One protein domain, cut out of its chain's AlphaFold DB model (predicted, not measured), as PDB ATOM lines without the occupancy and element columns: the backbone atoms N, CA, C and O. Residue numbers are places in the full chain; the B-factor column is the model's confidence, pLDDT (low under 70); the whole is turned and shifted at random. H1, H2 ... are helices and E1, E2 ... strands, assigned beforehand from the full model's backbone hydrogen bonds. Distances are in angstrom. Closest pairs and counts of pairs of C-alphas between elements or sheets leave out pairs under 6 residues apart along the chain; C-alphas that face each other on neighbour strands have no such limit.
ATOM      1  N   LYS A  60     125.900 181.249  97.429       95.69
ATOM      2  CA  LYS A  60     124.651 180.953  98.140       95.69
ATOM      3  C   LYS A  60     123.798 179.998  97.320       95.69
ATOM      4  O   LYS A  60     123.623 180.185  96.121       95.69
ATOM      5  N   ILE A  61     123.251 178.979  97.973       97.19
ATOM      6  CA  ILE A  61     122.280 178.074  97.358       97.19
ATOM      7  C   ILE A  61     120.894 178.651  97.612       97.19
ATOM      8  O   ILE A  61     120.501 178.812  98.767       97.19
ATOM      9  N   VAL A  62     120.168 178.964  96.542       97.06
ATOM     10  CA  VAL A  62     118.820 179.534  96.624       97.06
ATOM     11  C   VAL A  62     117.902 178.716  95.740       97.06
ATOM     12  O   VAL A  62     118.055 178.703  94.524       97.06
ATOM     13  N   TYR A  63     116.927 178.061  96.354       97.50
ATOM     14  CA  TYR A  63     115.872 177.355  95.639       97.50
ATOM     15  C   TYR A  63     114.594 178.190  95.620       97.50
ATOM     16  O   TYR A  63     114.281 178.873  96.596       97.50
ATOM     17  N   TRP A  64     113.807 178.083  94.548       96.69
ATOM     18  CA  TRP A  64     112.516 178.770  94.423       96.69
ATOM     19  C   TRP A  64     111.575 178.489  95.606       96.69
ATOM     20  O   TRP A  64     110.911 179.395  96.107       96.69
ATOM     21  N   GLN A  65     111.593 177.267  96.146       95.56
ATOM     22  CA  GLN A  65     110.775 176.856  97.290       95.56
ATOM     23  C   GLN A  65     111.093 177.633  98.580       95.56
ATOM     24  O   GLN A  65     110.233 177.722  99.458       95.56
ATOM     25  N   MET A  66     112.298 178.201  98.700       95.94
ATOM     26  CA  MET A  66     112.720 178.982  99.870       95.94
ATOM     27  C   MET A  66     112.115 180.389  99.879       95.94
ATOM     28  O   MET A  66     112.059 181.018 100.932       95.94
ATOM     29  N   LEU A  67     111.642 180.878  98.729       96.38
ATOM     30  CA  LEU A  67     111.203 182.264  98.579       96.38
ATOM     31  C   LEU A  67     109.843 182.542  99.224       96.38
ATOM     32  O   LEU A  67     109.494 183.699  99.391       96.38
ATOM     33  N   ALA A  68     109.082 181.525  99.631       94.19
ATOM     34  CA  ALA A  68     107.946 181.648 100.548       94.19
ATOM     35  C   ALA A  68     107.594 180.263 101.112       94.19
ATOM     36  O   ALA A  68     107.739 179.256 100.414       94.19
ATOM     37  N   THR A  69     107.127 180.191 102.360       88.69
ATOM     38  CA  THR A  69     106.917 178.909 103.064       88.69
ATOM     39  C   THR A  69     105.447 178.532 103.243       88.69
ATOM     40  O   THR A  69     105.103 177.362 103.071       88.69
ATOM     41  N   LYS A  70     104.579 179.500 103.550       81.94
ATOM     42  CA  LYS A  70     103.154 179.310 103.864       81.94
ATOM     43  C   LYS A  70     102.280 180.303 103.086       81.94
ATOM     44  O   LYS A  70     102.813 181.230 102.480       81.94
ATOM     45  N   GLY A  71     100.964 180.094 103.129       81.12
ATOM     46  CA  GLY A  71      99.959 180.938 102.481       81.12
ATOM     47  C   GLY A  71      99.450 180.359 101.162       81.12
ATOM     48  O   GLY A  71     100.159 179.617 100.481       81.12
ATOM     49  N   ASN A  72      98.216 180.708 100.807       84.69
ATOM     50  CA  ASN A  72      97.572 180.235  99.579       84.69
ATOM     51  C   ASN A  72      98.288 180.774  98.327       84.69
ATOM     52  O   ASN A  72      98.469 180.049  97.356       84.69
ATOM     53  N   ASP A  73      98.814 181.997  98.400       90.25
ATOM     54  CA  ASP A  73      99.555 182.662  97.320       90.25
ATOM     55  C   ASP A  73     101.053 182.347  97.287       90.25
ATOM     56  O   ASP A  73     101.828 183.009  96.594       90.25
ATOM     57  N   ARG A  74     101.508 181.351  98.051       92.69
ATOM     58  CA  ARG A  74     102.936 181.055  98.213       92.69
ATOM     59  C   ARG A  74     103.662 180.919  96.876       92.69
ATOM     60  O   ARG A  74     104.760 181.446  96.728       92.69
ATOM     61  N   ASP A  75     103.074 180.226  95.909       94.44
ATOM     62  CA  ASP A  75     103.728 179.971  94.624       94.44
ATOM     63  C   ASP A  75     103.742 181.218  93.729       94.44
ATOM     64  O   ASP A  75     104.735 181.456  93.035       94.44
ATOM     65  N   TYR A  76     102.721 182.075  93.832       95.38
ATOM     66  CA  TYR A  76     102.727 183.402  93.222       95.38
ATOM     67  C   TYR A  76     103.838 184.278  93.822       95.38
ATOM     68  O   TYR A  76     104.684 184.791  93.093       95.38
ATOM     69  N   ILE A  77     103.920 184.361  95.155       95.56
ATOM     70  CA  ILE A  77     104.947 185.136  95.870       95.56
ATOM     71  C   ILE A  77     106.359 184.624  95.540       95.56
ATOM     72  O   ILE A  77     107.277 185.419  95.326       95.56
ATOM     73  N   ARG A  78     106.552 183.301  95.444       96.75
ATOM     74  CA  ARG A  78     107.833 182.711  95.019       96.75
ATOM     75  C   ARG A  78     108.200 183.110  93.595       96.75
ATOM     76  O   ARG A  78     109.361 183.416  93.345       96.75
ATOM     77  N   ASN A  79     107.236 183.121  92.674       96.44
ATOM     78  CA  ASN A  79     107.456 183.602  91.312       96.44
ATOM     79  C   ASN A  79     107.814 185.089  91.317       96.44
ATOM     80  O   ASN A  79     108.871 185.443  90.803       96.44
ATOM     81  N   ARG A  80     107.027 185.935  91.988       96.50
ATOM     82  CA  ARG A  80     107.307 187.368  92.160       96.50
ATOM     83  C   ARG A  80     108.737 187.622  92.635       96.50
ATOM     84  O   ARG A  80     109.526 188.235  91.920       96.50
ATOM     85  N   ARG A  81     109.111 187.072  93.794       97.81
ATOM     86  CA  ARG A  81     110.470 187.178  94.356       97.81
ATOM     87  C   ARG A  81     111.524 186.595  93.425       97.81
ATOM     88  O   ARG A  81     112.594 187.171  93.261       97.81
ATOM     89  N   GLY A  82     111.226 185.464  92.794       97.44
ATOM     90  CA  GLY A  82     112.155 184.790  91.903       97.44
ATOM     91  C   GLY A  82     112.480 185.613  90.658       97.44
ATOM     92  O   GLY A  82     113.646 185.736  90.279       97.44
ATOM     93  N   TYR A  83     111.474 186.224  90.036       97.62
ATOM     94  CA  TYR A  83     111.685 187.103  88.893       97.62
ATOM     95  C   TYR A  83     112.312 188.439  89.297       97.62
ATOM     96  O   TYR A  83     113.110 188.957  88.517       97.62
ATOM     97  N   ILE A  84     112.070 188.950  90.514       98.25
ATOM     98  CA  ILE A  84     112.852 190.070  91.070       98.25
ATOM     99  C   ILE A  84     114.330 189.675  91.149       98.25
ATOM    100  O   ILE A  84     115.159 190.371  90.567       98.25
ATOM    101  N   ILE A  85     114.663 188.524  91.752       98.06
ATOM    102  CA  ILE A  85     116.042 188.006  91.803       98.06
ATOM    103  C   ILE A  85     116.635 187.937  90.393       98.06
ATOM    104  O   ILE A  85     117.707 188.490  90.171       98.06
ATOM    105  N   LYS A  86     115.944 187.323  89.417       96.75
ATOM    106  CA  LYS A  86     116.426 187.265  88.022       96.75
ATOM    107  C   LYS A  86     116.653 188.652  87.420       96.75
ATOM    108  O   LYS A  86     117.605 188.826  86.665       96.75
ATOM    109  N   ALA A  87     115.792 189.620  87.729       97.12
ATOM    110  CA  ALA A  87     115.880 190.967  87.186       97.12
ATOM    111  C   ALA A  87     117.172 191.674  87.617       97.12
ATOM    112  O   ALA A  87     117.785 192.337  86.782       97.12
ATOM    113  N   ILE A  88     117.573 191.515  88.881       97.12
ATOM    114  CA  ILE A  88     118.705 192.235  89.488       97.12
ATOM    115  C   ILE A  88     119.948 191.359  89.708       97.12
ATOM    116  O   ILE A  88     120.923 191.798  90.315       97.12
ATOM    117  N   ASN A  89     119.949 190.114  89.226       94.38
ATOM    118  CA  ASN A  89     121.105 189.229  89.333       94.38
ATOM    119  C   ASN A  89     122.223 189.701  88.391       94.38
ATOM    120  O   ASN A  89     122.053 189.695  87.172       94.38
ATOM    121  N   ASN A  90     123.367 190.107  88.949       86.50
ATOM    122  CA  ASN A  90     124.550 190.591  88.218       86.50
ATOM    123  C   ASN A  90     124.333 191.815  87.301       86.50
ATOM    124  O   ASN A  90     125.222 192.167  86.525       86.50
ATOM    125  N   ARG A  91     123.185 192.501  87.383       92.94
ATOM    126  CA  ARG A  91     122.899 193.715  86.608       92.94
ATOM    127  C   ARG A  91     122.069 194.693  87.427       92.94
ATOM    128  O   ARG A  91     121.033 194.319  87.964       92.94
ATOM    129  N   TYR A  92     122.508 195.951  87.465       96.94
ATOM    130  CA  TYR A  92     121.724 197.034  88.055       96.94
ATOM    131  C   TYR A  92     120.428 197.255  87.278       96.94
ATOM    132  O   TYR A  92     120.463 197.330  86.044       96.94
ATOM    133  N   LYS A  93     119.316 197.395  88.003       97.62
ATOM    134  CA  LYS A  93     118.036 197.850  87.454       97.62
ATOM    135  C   LYS A  93     117.333 198.815  88.390       97.62
ATOM    136  O   LYS A  93     117.255 198.562  89.593       97.62
ATOM    137  N   LYS A  94     116.771 199.879  87.825       97.69
ATOM    138  CA  LYS A  94     115.850 200.774  88.534       97.69
ATOM    139  C   LYS A  94     114.532 200.067  88.839       97.69
ATOM    140  O   LYS A  94     114.178 199.086  88.184       97.69
ATOM    141  N   ILE A  95     113.791 200.581  89.816       97.12
ATOM    142  CA  ILE A  95     112.562 199.948  90.298       97.12
ATOM    143  C   ILE A  95     111.501 199.819  89.191       97.12
ATOM    144  O   ILE A  95     110.878 198.768  89.046       97.12
ATOM    145  N   GLU A  96     111.396 200.813  88.306       97.00
ATOM    146  CA  GLU A  96     110.476 200.806  87.163       97.00
ATOM    147  C   GLU A  96     110.889 199.773  86.102       97.00
ATOM    148  O   GLU A  96     110.053 199.192  85.410       97.00
ATOM    149  N   GLU A  97     112.190 199.506  85.960       97.62
ATOM    150  CA  GLU A  97     112.700 198.474  85.051       97.62
ATOM    151  C   GLU A  97     112.454 197.067  85.602       97.62
ATOM    152  O   GLU A  97     112.200 196.138  84.827       97.62
ATOM    153  N   ILE A  98     112.513 196.902  86.929       98.19
ATOM    154  CA  ILE A  98     112.124 195.661  87.606       98.19
ATOM    155  C   ILE A  98     110.628 195.425  87.389       98.19
ATOM    156  O   ILE A  98     110.257 194.348  86.927       98.19
ATOM    157  N   GLN A  99     109.787 196.440  87.605       98.06
ATOM    158  CA  GLN A  99     108.344 196.358  87.368       98.06
ATOM    159  C   GLN A  99     108.016 195.958  85.920       98.06
ATOM    160  O   GLN A  99     107.262 195.013  85.685       98.06
ATOM    161  N   LYS A 100     108.641 196.608  84.928       97.94
ATOM    162  CA  LYS A 100     108.477 196.250  83.506       97.94
ATOM    163  C   LYS A 100     108.924 194.816  83.214       97.94
ATOM    164  O   LYS A 100     108.283 194.118  82.429       97.94
ATOM    165  N   TYR A 101     110.017 194.366  83.833       97.44
ATOM    166  CA  TYR A 101     110.496 192.992  83.688       97.44
ATOM    167  C   TYR A 101     109.509 191.979  84.276       97.44
ATOM    168  O   TYR A 101     109.256 190.960  83.638       97.44
ATOM    169  N   LEU A 102     108.922 192.262  85.439       96.50
ATOM    170  CA  LEU A 102     107.879 191.426  86.034       96.50
ATOM    171  C   LEU A 102     106.650 191.346  85.125       96.50
ATOM    172  O   LEU A 102     106.227 190.242  84.785       96.50
ATOM    173  N   LYS A 103     106.174 192.487  84.611       96.12
ATOM    174  CA  LYS A 103     105.029 192.534  83.691       96.12
ATOM    175  C   LYS A 103     105.262 191.699  82.428       96.12
ATOM    176  O   LYS A 103     104.384 190.952  82.009       96.12
ATOM    177  N   LYS A 104     106.472 191.750  81.854       95.75
ATOM    178  CA  LYS A 104     106.861 190.905  80.707       95.75
ATOM    179  C   LYS A 104     106.797 189.401  81.021       95.75
ATOM    180  O   LYS A 104     106.631 188.603  80.107       95.75
ATOM    181  N   ASN A 105     106.931 189.021  82.290       93.69
ATOM    182  CA  ASN A 105     106.814 187.645  82.772       93.69
ATOM    183  C   ASN A 105     105.447 187.375  83.434       93.69
ATOM    184  O   ASN A 105     105.349 186.491  84.279       93.69
ATOM    185  N   SER A 106     104.407 188.134  83.061       92.88
ATOM    186  CA  SER A 106     103.026 187.963  83.539       92.88
ATOM    187  C   SER A 106     102.852 188.113  85.056       92.88
ATOM    188  O   SER A 106     101.978 187.485  85.648       92.88
ATOM    189  N   ILE A 107     103.685 188.945  85.686       94.25
ATOM    190  CA  ILE A 107     103.611 189.290  87.110       94.25
ATOM    191  C   ILE A 107     103.368 190.794  87.210       94.25
ATOM    192  O   ILE A 107     104.251 191.598  86.908       94.25
ATOM    193  N   GLU A 108     102.158 191.179  87.603       93.06
ATOM    194  CA  GLU A 108     101.766 192.581  87.742       93.06
ATOM    195  C   GLU A 108     101.856 193.012  89.206       93.06
ATOM    196  O   GLU A 108     101.140 192.512  90.077       93.06
ATOM    197  N   GLU A 109     102.785 193.928  89.477       95.12
ATOM    198  CA  GLU A 109     103.091 194.426  90.815       95.12
ATOM    199  C   GLU A 109     103.310 195.926  90.793       95.12
ATOM    200  O   GLU A 109     103.821 196.487  89.818       95.12
ATOM    201  N   ASN A 110     102.986 196.561  91.907       93.88
ATOM    202  CA  ASN A 110     103.288 197.961  92.134       93.88
ATOM    203  C   ASN A 110     104.684 198.165  92.732       93.88
ATOM    204  O   ASN A 110     105.347 197.233  93.194       93.88
ATOM    205  N   ILE A 111     105.137 199.417  92.709       95.12
ATOM    206  CA  ILE A 111     106.473 199.804  93.172       95.12
ATOM    207  C   ILE A 111     106.652 199.509  94.668       95.12
ATOM    208  O   ILE A 111     107.684 198.955  95.050       95.12
ATOM    209  N   ALA A 112     105.647 199.813  95.497       94.38
ATOM    210  CA  ALA A 112     105.692 199.572  96.941       94.38
ATOM    211  C   ALA A 112     105.920 198.086  97.260       94.38
ATOM    212  O   ALA A 112     106.784 197.731  98.058       94.38
ATOM    213  N   THR A 113     105.220 197.203  96.549       95.50
ATOM    214  CA  THR A 113     105.373 195.751  96.658       95.50
ATOM    215  C   THR A 113     106.772 195.307  96.270       95.50
ATOM    216  O   THR A 113     107.387 194.527  96.986       95.50
ATOM    217  N   ILE A 114     107.307 195.797  95.153       97.56
ATOM    218  CA  ILE A 114     108.646 195.398  94.707       97.56
ATOM    219  C   ILE A 114     109.708 195.851  95.720       97.56
ATOM    220  O   ILE A 114     110.622 195.079  96.014       97.56
ATOM    221  N   ASN A 115     109.573 197.054  96.286       95.69
ATOM    222  CA  ASN A 115     110.467 197.556  97.331       95.69
ATOM    223  C   ASN A 115     110.436 196.671  98.585       95.69
ATOM    224  O   ASN A 115     111.494 196.239  99.045       95.69
ATOM    225  N   ASP A 116     109.244 196.335  99.085       95.12
ATOM    226  CA  ASP A 116     109.085 195.409 100.213       95.12
ATOM    227  C   ASP A 116     109.735 194.059  99.919       95.12
ATOM    228  O   ASP A 116     110.456 193.506 100.750       95.12
ATOM    229  N   GLU A 117     109.524 193.524  98.716       96.62
ATOM    230  CA  GLU A 117     110.087 192.232  98.353       96.62
ATOM    231  C   GLU A 117     111.613 192.261  98.284       96.62
ATOM    232  O   GLU A 117     112.254 191.296  98.696       96.62
ATOM    233  N   ILE A 118     112.221 193.369  97.853       97.50
ATOM    234  CA  ILE A 118     113.675 193.551  97.933       97.50
ATOM    235  C   ILE A 118     114.140 193.517  99.396       97.50
ATOM    236  O   ILE A 118     115.112 192.821  99.702       97.50
ATOM    237  N   GLN A 119     113.432 194.184 100.314       96.06
ATOM    238  CA  GLN A 119     113.759 194.131 101.745       96.06
ATOM    239  C   GLN A 119     113.604 192.719 102.318       96.06
ATOM    240  O   GLN A 119     114.454 192.260 103.084       96.06
ATOM    241  N   VAL A 120     112.580 191.976 101.895       95.19
ATOM    242  CA  VAL A 120     112.408 190.571 102.281       95.19
ATOM    243  C   VAL A 120     113.565 189.712 101.766       95.19
ATOM    244  O   VAL A 120     114.087 188.888 102.515       95.19
ATOM    245  N   LEU A 121     114.014 189.908 100.525       97.25
ATOM    246  CA  LEU A 121     115.172 189.197  99.973       97.25
ATOM    247  C   LEU A 121     116.459 189.499 100.760       97.25
ATOM    248  O   LEU A 121     117.243 188.583 101.031       97.25
ATOM    249  N   ILE A 122     116.651 190.752 101.184       96.25
ATOM    250  CA  ILE A 122     117.751 191.148 102.076       96.25
ATOM    251  C   ILE A 122     117.627 190.435 103.429       96.25
ATOM    252  O   ILE A 122     118.599 189.847 103.908       96.25
ATOM    253  N   ALA A 123     116.430 190.410 104.021       94.62
ATOM    254  CA  ALA A 123     116.160 189.739 105.294       94.62
ATOM    255  C   ALA A 123     116.332 188.209 105.220       94.62
ATOM    256  O   ALA A 123     116.770 187.586 106.188       94.62
ATOM    257  N   MET A 124     116.064 187.597 104.060       94.81
ATOM    258  CA  MET A 124     116.383 186.190 103.768       94.81
ATOM    259  C   MET A 124     117.894 185.928 103.674       94.81
ATOM    260  O   MET A 124     118.323 184.774 103.642       94.81
ATOM    261  N   GLY A 125     118.707 186.985 103.657       94.38
ATOM    262  CA  GLY A 125     120.157 186.922 103.684       94.38
ATOM    263  C   GLY A 125     120.820 187.116 102.326       94.38
ATOM    264  O   GLY A 125     122.004 186.797 102.220       94.38
ATOM    265  N   LEU A 126     120.121 187.611 101.295       95.31
ATOM    266  CA  LEU A 126     120.752 188.029 100.036       95.31
ATOM    267  C   LEU A 126     121.403 189.410 100.181       95.31
ATOM    268  O   LEU A 126     120.865 190.322 100.800       95.31
ATOM    269  N   SER A 127     122.581 189.569  99.591       94.19
ATOM    270  CA  SER A 127     123.330 190.819  99.575       94.19
ATOM    271  C   SER A 127     122.831 191.659  98.401       94.19
ATOM    272  O   SER A 127     123.293 191.479  97.277       94.19
ATOM    273  N   VAL A 128     121.881 192.562  98.637       95.69
ATOM    274  CA  VAL A 128     121.414 193.512  97.614       95.69
ATOM    275  C   VAL A 128     122.097 194.861  97.833       95.69
ATOM    276  O   VAL A 128     122.102 195.383  98.946       95.69
ATOM    277  N   LYS A 129     122.702 195.416  96.780       94.88
ATOM    278  CA  LYS A 129     123.254 196.776  96.762       94.88
ATOM    279  C   LYS A 129     122.292 197.706  96.038       94.88
ATOM    280  O   LYS A 129     121.744 197.335  95.001       94.88
ATOM    281  N   GLU A 130     122.177 198.928  96.537       95.88
ATOM    282  CA  GLU A 130     121.396 200.005  95.936       95.88
ATOM    283  C   GLU A 130     122.302 201.208  95.642       95.88
ATOM    284  O   GLU A 130     123.159 201.572  96.449       95.88
ATOM    285  N   ASN A 131     122.149 201.810  94.462       94.81
ATOM    286  CA  ASN A 131     122.753 203.097  94.118       94.81
ATOM    287  C   ASN A 131     121.888 203.841  93.082       94.81
ATOM    288  O   ASN A 131     120.796 203.402  92.736       94.81
ATOM    289  N   LYS A 132     122.389 204.946  92.512       94.38
ATOM    290  CA  LYS A 132     121.669 205.744  91.492       94.38
ATOM    291  C   LYS A 132     121.243 204.958  90.234       94.38
ATOM    292  O   LYS A 132     120.358 205.401  89.505       94.38
ATOM    293  N   LYS A 133     121.884 203.819  89.942       93.19
ATOM    294  CA  LYS A 133     121.543 202.905  88.836       93.19
ATOM    295  C   LYS A 133     120.474 201.873  89.231       93.19
ATOM    296  O   LYS A 133     120.048 201.104  88.376       93.19
ATOM    297  N   GLY A 134     120.042 201.863  90.492       96.44
ATOM    298  CA  GLY A 134     119.044 200.959  91.052       96.44
ATOM    299  C   GLY A 134     119.662 199.830  91.878       96.44
ATOM    300  O   GLY A 134     120.666 200.030  92.565       96.44
ATOM    301  N   PHE A 135     119.067 198.643  91.791       98.19
ATOM    302  CA  PHE A 135     119.372 197.488  92.636       98.19
ATOM    303  C   PHE A 135     120.175 196.419  91.894       98.19
ATOM    304  O   PHE A 135     119.940 196.174  90.711       98.19
ATOM    305  N   ILE A 136     121.088 195.751  92.602       97.75
ATOM    306  CA  ILE A 136     121.826 194.575  92.119       97.75
ATOM    307  C   ILE A 136     122.025 193.561  93.252       97.75
ATOM    308  O   ILE A 136     122.303 193.941  94.389       97.75
ATOM    309  N   ILE A 137     121.946 192.268  92.942       96.38
ATOM    310  CA  ILE A 137     122.409 191.206  93.840       96.38
ATOM    311  C   ILE A 137     123.926 191.058  93.707       96.38
ATOM    312  O   ILE A 137     124.450 190.782  92.630       96.38
ATOM    313  N   ASP A 138     124.617 191.218  94.830       93.00
ATOM    314  CA  ASP A 138     126.068 191.120  94.996       93.00
ATOM    315  C   ASP A 138     126.486 189.744  95.552       93.00
ATOM    316  O   ASP A 138     127.416 189.621  96.348       93.00
ATOM    317  N   ASP A 139     125.780 188.687  95.155       93.31
ATOM    318  CA  ASP A 139     126.068 187.306  95.533       93.31
ATOM    319  C   ASP A 139     126.202 186.420  94.296       93.31
ATOM    320  O   ASP A 139     125.512 186.599  93.296       93.31
ATOM    321  N   THR A 140     127.025 185.379  94.400       93.69
ATOM    322  CA  THR A 140     126.962 184.256  93.463       93.69
ATOM    323  C   THR A 140     125.879 183.287  93.926       93.69
ATOM    324  O   THR A 140     126.043 182.630  94.955       93.69
ATOM    325  N   ILE A 141     124.781 183.193  93.175       95.75
ATOM    326  CA  ILE A 141     123.654 182.301  93.476       95.75
ATOM    327  C   ILE A 141     123.764 181.005  92.662       95.75
ATOM    328  O   ILE A 141     123.981 181.039  91.453       95.75
ATOM    329  N   LEU A 142     123.578 179.862  93.326       96.19
ATOM    330  CA  LEU A 142     123.552 178.522  92.735       96.19
ATOM    331  C   LEU A 142     122.174 177.870  92.897       96.19
ATOM    332  O   LEU A 142     121.470 178.131  93.874       96.19
ATOM    333  N   LYS A 143     121.849 176.947  91.978       95.62
ATOM    334  CA  LYS A 143     120.636 176.098  91.974       95.62
ATOM    335  C   LYS A 143     119.304 176.853  91.905       95.62
ATOM    336  O   LYS A 143     118.258 176.317  92.275       95.62
ATOM    337  N   PHE A 144     119.350 178.092  91.433       96.38
ATOM    338  CA  PHE A 144     118.172 178.930  91.339       96.38
ATOM    339  C   PHE A 144     117.457 178.736  90.004       96.38
ATOM    340  O   PHE A 144     117.847 179.291  88.978       96.38
ATOM    341  N   GLU A 145     116.375 177.966  90.050       95.19
ATOM    342  CA  GLU A 145     115.490 177.696  88.922       95.19
ATOM    343  C   GLU A 145     114.049 178.025  89.315       95.19
ATOM    344  O   GLU A 145     113.606 177.689  90.412       95.19
ATOM    345  N   ILE A 146     113.327 178.709  88.423       95.31
ATOM    346  CA  ILE A 146     111.910 179.040  88.612       95.31
ATOM    347  C   ILE A 146     111.098 178.027  87.798       95.31
ATOM    348  O   ILE A 146     111.307 177.970  86.583       95.31
ATOM    349  N   PRO A 147     110.202 177.245  88.423       93.38
ATOM    350  CA  PRO A 147     109.321 176.328  87.711       93.38
ATOM    351  C   PRO A 147     108.422 177.060  86.710       93.38
ATOM    352  O   PRO A 147     107.945 178.161  86.984       93.38
ATOM    353  N   VAL A 148     108.135 176.427  85.573       85.50
ATOM    354  CA  VAL A 148     107.126 176.925  84.629       85.50
ATOM    355  C   VAL A 148     105.748 176.552  85.171       85.50
ATOM    356  O   VAL A 148     105.256 175.449  84.953       85.50
ATOM    357  N   THR A 149     105.138 177.460  85.925       79.19
ATOM    358  CA  THR A 149     103.809 177.268  86.520       79.19
ATOM    359  C   THR A 149     102.963 178.507  86.304       79.19
ATOM    360  O   THR A 149     103.418 179.615  86.595       79.19
ATOM    361  N   LYS A 150     101.720 178.334  85.849       81.44
ATOM    362  CA  LYS A 150     100.750 179.429  85.844       81.44
ATOM    363  C   LYS A 150     100.401 179.756  87.294       81.44
ATOM    364  O   LYS A 150      99.887 178.902  88.008       81.44
ATOM    365  N   VAL A 151     100.710 180.974  87.716       87.19
ATOM    366  CA  VAL A 151     100.383 181.480  89.049       87.19
ATOM    367  C   VAL A 151      99.323 182.566  88.937       87.19
ATOM    368  O   VAL A 151      99.283 183.299  87.953       87.19
ATOM    369  N   SER A 152      98.463 182.659  89.942       87.56
ATOM    370  CA  SER A 152      97.435 183.691  90.062       87.56
ATOM    371  C   SER A 152      97.443 184.241  91.479       87.56
ATOM    372  O   SER A 152      97.723 183.491  92.417       87.56
ATOM    373  N   LYS A 153      97.126 185.528  91.624       90.69
ATOM    374  CA  LYS A 153      96.863 186.138  92.924       90.69
ATOM    375  C   LYS A 153      95.472 185.741  93.404       90.69
ATOM    376  O   LYS A 153      94.541 185.624  92.609       90.69
ATOM    377  N   THR A 154      95.325 185.531  94.702       91.25
ATOM    378  CA  THR A 154      94.021 185.532  95.355       91.25
ATOM    379  C   THR A 154      93.551 186.966  95.577       91.25
ATOM    380  O   THR A 154      94.358 187.883  95.739       91.25
TER     381      THR A 154
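AT A GLANCE: This is residues 60 to 154 of the 342 residues of the protein "Type-2 restriction enzyme FokI" of Fusobacterium varium (UniProt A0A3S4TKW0). The longest helix, H2, runs through the middle of the domain, with H3 and H4 packed on it at steep or nearly right angles and the short H1 beside its residues 77 to 82. A small two-stranded hairpin, E1 and E2, sits by the last residues of H2, and after it residues 138 to 154, with no named element, run back past the first printed residues toward the side where H2 begins. The printed part has 95 residues, with four named helices and then two named strands along the chain, H1 H2 H3 H4 E1 E2; the strands are antiparallel. The class is mostly helix, and the whole is compact, with a radius of gyration of the C-alphas of 12.4 A and spans of 35 by 27 by 21 A.

IN THESE COORDINATES: H1 is residues 64 to 67, with C-alpha 64 at (112.516, 178.770, 94.423). H2, residues 74 to 88, is 21.2 A from first to last C-alpha and begins with C-alpha 74 at (102.936, 181.055, 98.213). H3, residues 95 to 104, is 14.4 A long, and H4, residues 111 to 123, is 18.5 A long. E1 is residues 128 to 131, and E2 is residues 134 to 137, ending with C-alpha 137 at (122.409, 191.206, 93.840).

HOW THE PARTS SIT: H2 is the hub, touching the three other helices. With residues 77 to 82 alone it touches H1; the closest C-alphas, of Leu 67 and Arg 78, are 4.9 A apart. H2 and H3 touch at a steep tilt of 59 degrees, opposite ways, closest at the C-alphas of Ala 87 and Ile 98, 6.0 A. With residues 81 to 84 alone H2 touches H4, about perpendicular at 88 degrees; the closest C-alphas, of Arg 81 and Glu 117, are 6.5 A apart. H4 touches H3 with residues 111 to 115 alone, about perpendicular at 80 degrees, closest at the C-alphas of Ile 95 and Ile 111, 6.7 A. H1 and H4 are only just apart, at 8.1 A. The closest C-alphas of H2 and E2 are those of Ile 88 and Ile 136, 4.7 A. In the antiparallel hairpin of E1 and E2, N 129 and O 136 are 2.8 A apart and N 136 and O 129 2.9 A, within hydrogen-bond range. In H2, H3 and H4 every O i to N i+4 pair is within hydrogen-bond range; H1 is too short for such a pair.

THE WHOLE: The two C-alphas farthest apart, of Asn 72 and Lys 132, are 36.0 A apart. The printed part has no cut, and no link between named elements is long. Residues 60 to 61 pair with residues 141 to 142, parallel. The mean pLDDT of the printed part is 94.5, and no printed residue is under 70.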